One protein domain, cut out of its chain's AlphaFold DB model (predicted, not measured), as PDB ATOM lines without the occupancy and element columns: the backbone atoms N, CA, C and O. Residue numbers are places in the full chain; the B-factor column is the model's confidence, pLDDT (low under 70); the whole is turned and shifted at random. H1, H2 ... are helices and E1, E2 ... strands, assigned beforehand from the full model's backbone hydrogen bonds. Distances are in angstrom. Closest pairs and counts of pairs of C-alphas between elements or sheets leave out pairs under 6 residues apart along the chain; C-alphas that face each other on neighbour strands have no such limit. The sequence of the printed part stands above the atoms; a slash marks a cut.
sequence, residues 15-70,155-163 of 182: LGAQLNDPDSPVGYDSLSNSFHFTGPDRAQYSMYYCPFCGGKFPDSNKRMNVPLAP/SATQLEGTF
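This is residues 15 to 70 and 155 to 163 of the 182 residues of an uncharacterized protein of Novipirellula aureliae (UniProt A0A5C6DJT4). A small three-stranded sheet, E1 to E3, and a separate two-stranded ladder, E4 and E5, stand apart, with the long loop of residues 48 to 61 running from one to the other. The short helix H1 only grazes the larger sheet. The printed part has 65 residues, with one named helix and five named strands in the order H1 E1 E2 E3 E4 E5; the class is mostly strand, with 28 residues in named elements, under half. Both sheets are antiparallel, the larger in the order E1 - E2 - E3. The whole is compact, with a radius of gyration of the C-alphas of 11.6 A and spans of 35 by 26 by 21 A.

E1, residues 26 to 29, E2, residues 34 to 38, and E3, residues 44 to 47, form a meander, each strand the antiparallel neighbour of the one before. E1 and E2 are a hairpin at 138 degrees, with N 27 and O 36 within hydrogen-bond range at 2.8 A. E2 and E3 are a hairpin at 134 degrees, with N 47 and O 35 at 2.8 A. H1, residues 15 to 19, is on this sheet but only grazes it; its closest C-alpha pair with E1 is Gln 18 and Val 26, 6.0 A. In H1 every O i to N i+4 pair is within hydrogen-bond range. E4, residues 62 to 65, and E5, residues 157 to 162, are antiparallel at 143 degrees, with N 65 and O 157 at 2.8 A. Both are apart from H1, E1, E2 and E3.

H1 begins at C-alpha 15, (133.238, 147.401, 176.447), and is 6.1 A long. E1 measures 10.1 A, E2 12.7 A, E3 9.5 A and E4 10.0 A. E5, 13.8 A, ends at C-alpha 162, (119.093, 142.846, 161.488).

The C-alphas of Asp 41 and Glu 160, the two farthest apart, are 36.1 A apart. Residues 71 to 154 are not printed; C-alphas 70 and 155 are 15.9 A apart across this cut. The link E3 to E4 is long, 14 residues. Mean pLDDT of the printed part is 91.0, and no printed residue is under 70.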
ATOM      1  N   LEU A  15     134.657 147.622 176.183       94.62
ATOM      2  CA  LEU A  15     133.238 147.401 176.447       94.62
ATOM      3  C   LEU A  15     132.973 146.038 177.094       94.62
ATOM      4  O   LEU A  15     132.235 145.972 178.067       94.62
ATOM      5  N   GLY A  16     133.600 144.967 176.595       94.38
ATOM      6  CA  GLY A  16     133.481 143.652 177.219       94.38
ATOM      7  C   GLY A  16     134.056 143.641 178.630       94.38
ATOM      8  O   GLY A  16     133.444 143.063 179.521       94.38
ATOM      9  N   ALA A  17     135.174 144.333 178.866       96.19
ATOM     10  CA  ALA A  17     135.718 144.452 180.215       96.19
ATOM     11  C   ALA A  17     134.725 145.137 181.168       96.19
ATOM     12  O   ALA A  17     134.474 144.629 182.254       96.19
ATOM     13  N   GLN A  18     134.112 146.247 180.744       96.62
ATOM     14  CA  GLN A  18     133.141 146.974 181.562       96.62
ATOM     15  C   GLN A  18     131.857 146.179 181.815       96.62
ATOM     16  O   GLN A  18     131.406 146.112 182.946       96.62
ATOM     17  N   LEU A  19     131.303 145.518 180.797       95.25
ATOM     18  CA  LEU A  19     130.074 144.730 180.951       95.25
ATOM     19  C   LEU A  19     130.243 143.491 181.847       95.25
ATOM     20  O   LEU A  19     129.256 142.950 182.334       95.25
ATOM     21  N   ASN A  20     131.479 143.031 182.051       96.12
ATOM     22  CA  ASN A  20     131.803 141.914 182.944       96.12
ATOM     23  C   ASN A  20     132.296 142.359 184.325       96.12
ATOM     24  O   ASN A  20     132.579 141.501 185.173       96.12
ATOM     25  N   ASP A  21     132.419 143.667 184.547       96.38
ATOM     26  CA  ASP A  21     132.743 144.256 185.836       96.38
ATOM     27  C   ASP A  21     131.439 144.628 186.571       96.38
ATOM     28  O   ASP A  21     130.744 145.549 186.146       96.38
ATOM     29  N   PRO A  22     131.075 143.952 187.674       94.00
ATOM     30  CA  PRO A  22     129.876 144.267 188.444       94.00
ATOM     31  C   PRO A  22     129.932 145.640 189.116       94.00
ATOM     32  O   PRO A  22     128.885 146.150 189.505       94.00
ATOM     33  N   ASP A  23     131.121 146.229 189.258       94.75
ATOM     34  CA  ASP A  23     131.284 147.576 189.802       94.75
ATOM     35  C   ASP A  23     131.259 148.645 188.690       94.75
ATOM     36  O   ASP A  23     131.298 149.847 188.974       94.75
ATOM     37  N   SER A  24     131.179 148.238 187.414       95.50
ATOM     38  CA  SER A  24     131.088 149.175 186.298       95.50
ATOM     39  C   SER A  24     129.691 149.788 186.193       95.50
ATOM     40  O   SER A  24     128.682 149.087 186.281       95.50
ATOM     41  N   PRO A  25     129.597 151.098 185.906       96.00
ATOM     42  CA  PRO A  25     128.324 151.735 185.592       96.00
ATOM     43  C   PRO A  25     127.811 151.397 184.183       96.00
ATOM     44  O   PRO A  25     126.752 151.895 183.799       96.00
ATOM     45  N   VAL A  26     128.559 150.647 183.368       96.25
ATOM     46  CA  VAL A  26     128.181 150.350 181.982       96.25
ATOM     47  C   VAL A  26     127.198 149.186 181.941       96.25
ATOM     48  O   VAL A  26     127.504 148.086 182.388       96.25
ATOM     49  N   GLY A  27     126.036 149.418 181.341       94.12
ATOM     50  CA  GLY A  27     125.018 148.404 181.098       94.12
ATOM     51  C   GLY A  27     124.807 148.127 179.611       94.12
ATOM     52  O   GLY A  27     125.116 148.949 178.742       94.12
ATOM     53  N   TYR A  28     124.245 146.953 179.333       93.88
ATOM     54  CA  TYR A  28     123.693 146.573 178.036       93.88
ATOM     55  C   TYR A  28     122.189 146.356 178.197       93.88
ATOM     56  O   TYR A  28     121.766 145.556 179.031       93.88
ATOM     57  N   ASP A  29     121.393 147.072 177.410       91.00
ATOM     58  CA  ASP A  29     119.958 146.842 177.299       91.00
ATOM     59  C   ASP A  29     119.692 145.982 176.061       91.00
ATOM     60  O   ASP A  29     119.874 146.418 174.922       91.00
ATOM     61  N   SER A  30     119.267 144.741 176.294       88.38
ATOM     62  CA  SER A  30     118.944 143.789 175.232       88.38
ATOM     63  C   SER A  30     117.666 144.129 174.465       88.38
ATOM     64  O   SER A  30     117.514 143.663 173.341       88.38
ATOM     65  N   LEU A  31     116.750 144.918 175.039       87.38
ATOM     66  CA  LEU A  31     115.506 145.307 174.370       87.38
ATOM     67  C   LEU A  31     115.771 146.376 173.317       87.38
ATOM     68  O   LEU A  31     115.288 146.262 172.197       87.38
ATOM     69  N   SER A  32     116.570 147.390 173.655       88.06
ATOM     70  CA  SER A  32     116.999 148.437 172.719       88.06
ATOM     71  C   SER A  32     118.285 148.097 171.966       88.06
ATOM     72  O   SER A  32     118.719 148.880 171.118       88.06
ATOM     73  N   ASN A  33     118.911 146.964 172.297       88.88
ATOM     74  CA  ASN A  33     120.191 146.511 171.768       88.88
ATOM     75  C   ASN A  33     121.268 147.612 171.837       88.88
ATOM     76  O   ASN A  33     121.959 147.904 170.860       88.88
ATOM     77  N   SER A  34     121.365 148.285 172.985       92.19
ATOM     78  CA  SER A  34     122.209 149.469 173.164       92.19
ATOM     79  C   SER A  34     122.996 149.437 174.472       92.19
ATOM     80  O   SER A  34     122.653 148.741 175.429       92.19
ATOM     81  N   PHE A  35     124.084 150.202 174.507       94.56
ATOM     82  CA  PHE A  35     124.947 150.338 175.678       94.56
ATOM     83  C   PHE A  35     124.696 151.678 176.362       94.56
ATOM     84  O   PHE A  35     124.421 152.678 175.690       94.56
ATOM     85  N   HIS A  36     124.817 151.723 177.684       95.75
ATOM     86  CA  HIS A  36     124.598 152.943 178.455       95.75
ATOM     87  C   HIS A  36     125.519 153.039 179.670       95.75
ATOM     88  O   HIS A  36     125.902 152.029 180.248       95.75
ATOM     89  N   PHE A  37     125.824 154.264 180.094       96.12
ATOM     90  CA  PHE A  37     126.298 154.529 181.450       96.12
ATOM     91  C   PHE A  37     125.112 154.753 182.376       96.12
ATOM     92  O   PHE A  37     124.216 155.527 182.042       96.12
ATOM     93  N   THR A  38     125.161 154.158 183.560       94.94
ATOM     94  CA  THR A  38     124.246 154.446 184.663       94.94
ATOM     95  C   THR A  38     124.899 155.461 185.595       94.94
ATOM     96  O   THR A  38     125.912 155.185 186.237       94.94
ATOM     97  N   GLY A  39     124.348 156.669 185.631       91.56
ATOM     98  CA  GLY A  39     124.752 157.732 186.542       91.56
ATOM     99  C   GLY A  39     124.056 157.648 187.906       91.56
ATOM    100  O   GLY A  39     123.242 156.749 188.151       91.56
ATOM    101  N   PRO A  40     124.333 158.619 188.796       89.06
ATOM    102  CA  PRO A  40     123.524 158.844 189.991       89.06
ATOM    103  C   PRO A  40     122.036 158.960 189.626       89.06
ATOM    104  O   PRO A  40     121.694 159.404 188.530       89.06
ATOM    105  N   ASP A  41     121.153 158.527 190.524       92.31
ATOM    106  CA  ASP A  41     119.693 158.572 190.339       92.31
ATOM    107  C   ASP A  41     119.157 157.743 189.155       92.31
ATOM    108  O   ASP A  41     118.068 158.005 188.649       92.31
ATOM    109  N   ARG A  42     119.903 156.715 188.718       88.94
ATOM    110  CA  ARG A  42     119.544 155.830 187.590       88.94
ATOM    111  C   ARG A  42     119.444 156.551 186.238       88.94
ATOM    112  O   ARG A  42     118.839 156.023 185.308       88.94
ATOM    113  N   ALA A  43     120.048 157.733 186.100       92.50
ATOM    114  CA  ALA A  43     120.146 158.398 184.807       92.50
ATOM    115  C   ALA A  43     120.937 157.522 183.823       92.50
ATOM    116  O   ALA A  43     122.030 157.065 184.149       92.50
ATOM    117  N   GLN A  44     120.405 157.304 182.620       94.38
ATOM    118  CA  GLN A  44     121.066 156.508 181.587       94.38
ATOM    119  C   GLN A  44     121.588 157.396 180.459       94.38
ATOM    120  O   GLN A  44     120.853 158.209 179.896       94.38
ATOM    121  N   TYR A  45     122.858 157.217 180.100       94.38
ATOM    122  CA  TYR A  45     123.495 157.913 178.984       94.38
ATOM    123  C   TYR A  45     123.901 156.905 177.917       94.38
ATOM    124  O   TYR A  45     124.824 156.121 178.135       94.38
ATOM    125  N   SER A  46     123.233 156.928 176.762       94.88
ATOM    126  CA  SER A  46     123.547 156.029 175.648       94.88
ATOM    127  C   SER A  46     124.981 156.203 175.156       94.88
ATOM    128  O   SER A  46     125.488 157.319 175.013       94.88
ATOM    129  N   MET A  47     125.616 155.083 174.836       95.06
ATOM    130  CA  MET A  47     126.985 155.024 174.355       95.06
ATOM    131  C   MET A  47     127.020 154.521 172.916       95.06
ATOM    132  O   MET A  47     126.616 153.399 172.628       95.06
ATOM    133  N   TYR A  48     127.569 155.342 172.022       93.50
ATOM    134  CA  TYR A  48     127.750 154.997 170.605       93.50
ATOM    135  C   TYR A  48     129.217 154.773 170.228       93.50
ATOM    136  O   TYR A  48     129.516 154.082 169.258       93.50
ATOM    137  N   TYR A  49     130.138 155.340 171.010       94.19
ATOM    138  CA  TYR A  49     131.575 155.264 170.784       94.19
ATOM    139  C   TYR A  49     132.286 154.878 172.076       94.19
ATOM    140  O   TYR A  49     131.870 155.247 173.178       94.19
ATOM    141  N   CYS A  50     133.391 154.161 171.929       94.25
ATOM    142  CA  CYS A  50     134.241 153.768 173.033       94.25
ATOM    143  C   CYS A  50     134.989 154.982 173.598       94.25
ATOM    144  O   CYS A  50     135.755 155.607 172.860       94.25
ATOM    145  N   PRO A  51     134.858 155.291 174.900       94.56
ATOM    146  CA  PRO A  51     135.560 156.420 175.509       94.56
ATOM    147  C   PRO A  51     137.080 156.215 175.559       94.56
ATOM    148  O   PRO A  51     137.822 157.183 175.688       94.56
ATOM    149  N   PHE A  52     137.553 154.969 175.454       93.94
ATOM    150  CA  PHE A  52     138.975 154.644 175.527       93.94
ATOM    151  C   PHE A  52     139.685 154.787 174.177       93.94
ATOM    152  O   PHE A  52     140.718 155.444 174.085       93.94
ATOM    153  N   CYS A  53     139.142 154.181 173.115       93.69
ATOM    154  CA  CYS A  53     139.798 154.172 171.805       93.69
ATOM    155  C   CYS A  53     139.116 155.052 170.752       93.69
ATOM    156  O   CYS A  53     139.654 155.172 169.657       93.69
ATOM    157  N   GLY A  54     137.937 155.616 171.028       93.50
ATOM    158  CA  GLY A  54     137.150 156.415 170.080       93.50
ATOM    159  C   GLY A  54     136.466 155.619 168.963       93.50
ATOM    160  O   GLY A  54     135.812 156.217 168.119       93.50
ATOM    161  N   GLY A  55     136.620 154.290 168.923       92.94
ATOM    162  CA  GLY A  55     135.963 153.441 167.923       92.94
ATOM    163  C   GLY A  55     134.464 153.295 168.186       92.94
ATOM    164  O   GLY A  55     134.035 153.301 169.341       92.94
ATOM    165  N   LYS A  56     133.675 153.140 167.124       93.00
ATOM    166  CA  LYS A  56     132.218 152.991 167.177       93.00
ATOM    167  C   LYS A  56     131.818 151.631 167.756       93.00
ATOM    168  O   LYS A  56     132.435 150.614 167.439       93.00
ATOM    169  N   PHE A  57     130.805 151.598 168.614       91.88
ATOM    170  CA  PHE A  57     130.206 150.339 169.055       91.88
ATOM    171  C   PHE A  57     129.318 149.732 167.960       91.88
ATOM    172  O   PHE A  57     128.933 150.445 167.030       91.88
ATOM    173  N   PRO A  58     129.002 148.424 168.040       87.69
ATOM    174  CA  PRO A  58     128.067 147.804 167.108       87.69
ATOM    175  C   PRO A  58     126.761 148.600 166.990       87.69
ATOM    176  O   PRO A  58     126.247 149.115 167.982       87.69
ATOM    177  N   ASP A  59     126.242 148.707 165.767       85.62
ATOM    178  CA  ASP A  59     124.971 149.384 165.493       85.62
ATOM    179  C   ASP A  59     123.826 148.660 166.215       85.62
ATOM    180  O   ASP A  59     123.669 147.449 166.054       85.62
ATOM    181  N   SER A  60     123.010 149.393 166.974       85.31
ATOM    182  CA  SER A  60     121.877 148.826 167.715       85.31
ATOM    183  C   SER A  60     120.819 148.198 166.802       85.31
ATOM    184  O   SER A  60     120.054 147.344 167.237       85.31
ATOM    185  N   ASN A  61     120.788 148.547 165.513       84.81
ATOM    186  CA  ASN A  61     119.896 147.918 164.533       84.81
ATOM    187  C   ASN A  61     120.431 146.581 163.995       84.81
ATOM    188  O   ASN A  61     119.776 145.920 163.184       84.81
ATOM    189  N   LYS A  62     121.641 146.182 164.392       86.69
ATOM    190  CA  LYS A  62     122.295 144.955 163.940       86.69
ATOM    191  C   LYS A  62     122.491 144.004 165.101       86.69
ATOM    192  O   LYS A  62     122.676 144.408 166.247       86.69
ATOM    193  N   ARG A  63     122.487 142.709 164.797       84.88
ATOM    194  CA  ARG A  63     122.808 141.698 165.806       84.88
ATOM    195  C   ARG A  63     124.236 141.916 166.298       84.88
ATOM    196  O   ARG A  63     125.138 142.217 165.515       84.88
ATOM    197  N   MET A  64     124.446 141.738 167.593       88.75
ATOM    198  CA  MET A  64     125.757 141.867 168.215       88.75
ATOM    199  C   MET A  64     126.061 140.646 169.068       88.75
ATOM    200  O   MET A  64     125.182 140.086 169.719       88.75
ATOM    201  N   ASN A  65     127.320 140.234 169.053       88.56
ATOM    202  CA  ASN A  65     127.866 139.309 170.025       88.56
ATOM    203  C   ASN A  65     128.558 140.135 171.108       88.56
ATOM    204  O   ASN A  65     129.634 140.704 170.889       88.56
ATOM    205  N   VAL A  66     127.893 140.219 172.254       86.94
ATOM    206  CA  VAL A  66     128.411 140.867 173.452       86.94
ATOM    207  C   VAL A  66     129.137 139.798 174.267       86.94
ATOM    208  O   VAL A  66     128.502 138.825 174.676       86.94
ATOM    209  N   PRO A  67     130.449 139.936 174.509       88.25
ATOM    210  CA  PRO A  67     131.193 138.951 175.271       88.25
ATOM    211  C   PRO A  67     130.830 139.094 176.753       88.25
ATOM    212  O   PRO A  67     131.529 139.779 177.492       88.25
ATOM    213  N   LEU A  68     129.765 138.425 177.192       93.31
ATOM    214  CA  LEU A  68     129.378 138.310 178.599       93.31
ATOM    215  C   LEU A  68     129.856 136.981 179.184       93.31
ATOM    216  O   LEU A  68     129.635 135.916 178.603       93.31
ATOM    217  N   ALA A  69     130.471 137.051 180.357       94.94
ATOM    218  CA  ALA A  69     130.921 135.896 181.100       94.94
ATOM    219  C   ALA A  69     129.731 135.002 181.484       94.94
ATOM    220  O   ALA A  69     128.660 135.507 181.837       94.94
ATOM    221  N   PRO A  70     129.903 133.668 181.462       95.81
ATOM    222  CA  PRO A  70     128.881 132.746 181.912       95.81
ATOM    223  C   PRO A  70     128.455 133.038 183.357       95.81
ATOM    224  O   PRO A  70     129.310 133.332 184.205       95.81
ATOM    225  N   SER A 155     136.373 142.152 172.820       87.56
ATOM    226  CA  SER A 155     135.680 143.033 171.874       87.56
ATOM    227  C   SER A 155     134.274 142.529 171.578       87.56
ATOM    228  O   SER A 155     134.086 141.374 171.201       87.56
ATOM    229  N   ALA A 156     133.288 143.420 171.701       86.69
ATOM    230  CA  ALA A 156     131.973 143.189 171.126       86.69
ATOM    231  C   ALA A 156     132.093 143.164 169.602       86.69
ATOM    232  O   ALA A 156     132.797 143.986 169.013       86.69
ATOM    233  N   THR A 157     131.415 142.218 168.965       85.81
ATOM    234  CA  THR A 157     131.472 142.056 167.509       85.81
ATOM    235  C   THR A 157     130.090 142.234 166.912       85.81
ATOM    236  O   THR A 157     129.098 141.717 167.426       85.81
ATOM    237  N   GLN A 158     130.014 143.000 165.828       84.25
ATOM    238  CA  GLN A 158     128.790 143.116 165.051       84.25
ATOM    239  C   GLN A 158     128.635 141.858 164.197       84.25
ATOM    240  O   GLN A 158     129.549 141.489 163.460       84.25
ATOM    241  N   LEU A 159     127.482 141.210 164.303       84.00
ATOM    242  CA  LEU A 159     127.129 140.042 163.509       84.00
ATOM    243  C   LEU A 159     126.383 140.473 162.240       84.00
ATOM    244  O   LEU A 159     125.890 141.599 162.130       84.00
ATOM    245  N   GLU A 160     126.294 139.569 161.268       82.25
ATOM    246  CA  GLU A 160     125.435 139.773 160.101       82.25
ATOM    247  C   GLU A 160     123.948 139.646 160.482       82.25
ATOM    248  O   GLU A 160     123.573 138.857 161.353       82.25
ATOM    249  N   GLY A 161     123.094 140.413 159.797       76.75
ATOM    250  CA  GLY A 161     121.641 140.417 159.994       76.75
ATOM    251  C   GLY A 161     121.113 141.579 160.842       76.75
ATOM    252  O   GLY A 161     121.845 142.235 161.589       76.75
ATOM    253  N   THR A 162     119.816 141.847 160.696       76.06
ATOM    254  CA  THR A 162     119.093 142.846 161.488       76.06
ATOM    255  C   THR A 162     118.806 142.314 162.881       76.06
ATOM    256  O   THR A 162     118.576 141.115 163.082       76.06
ATOM    257  N   PHE A 163     118.868 143.209 163.862       78.06
ATOM    258  CA  PHE A 163     118.290 142.931 165.163       78.06
ATOM    259  C   PHE A 163     116.772 143.010 165.012       78.06
ATOM    260  O   PHE A 163     116.221 144.086 164.787       78.06
TER     261      PHE A 163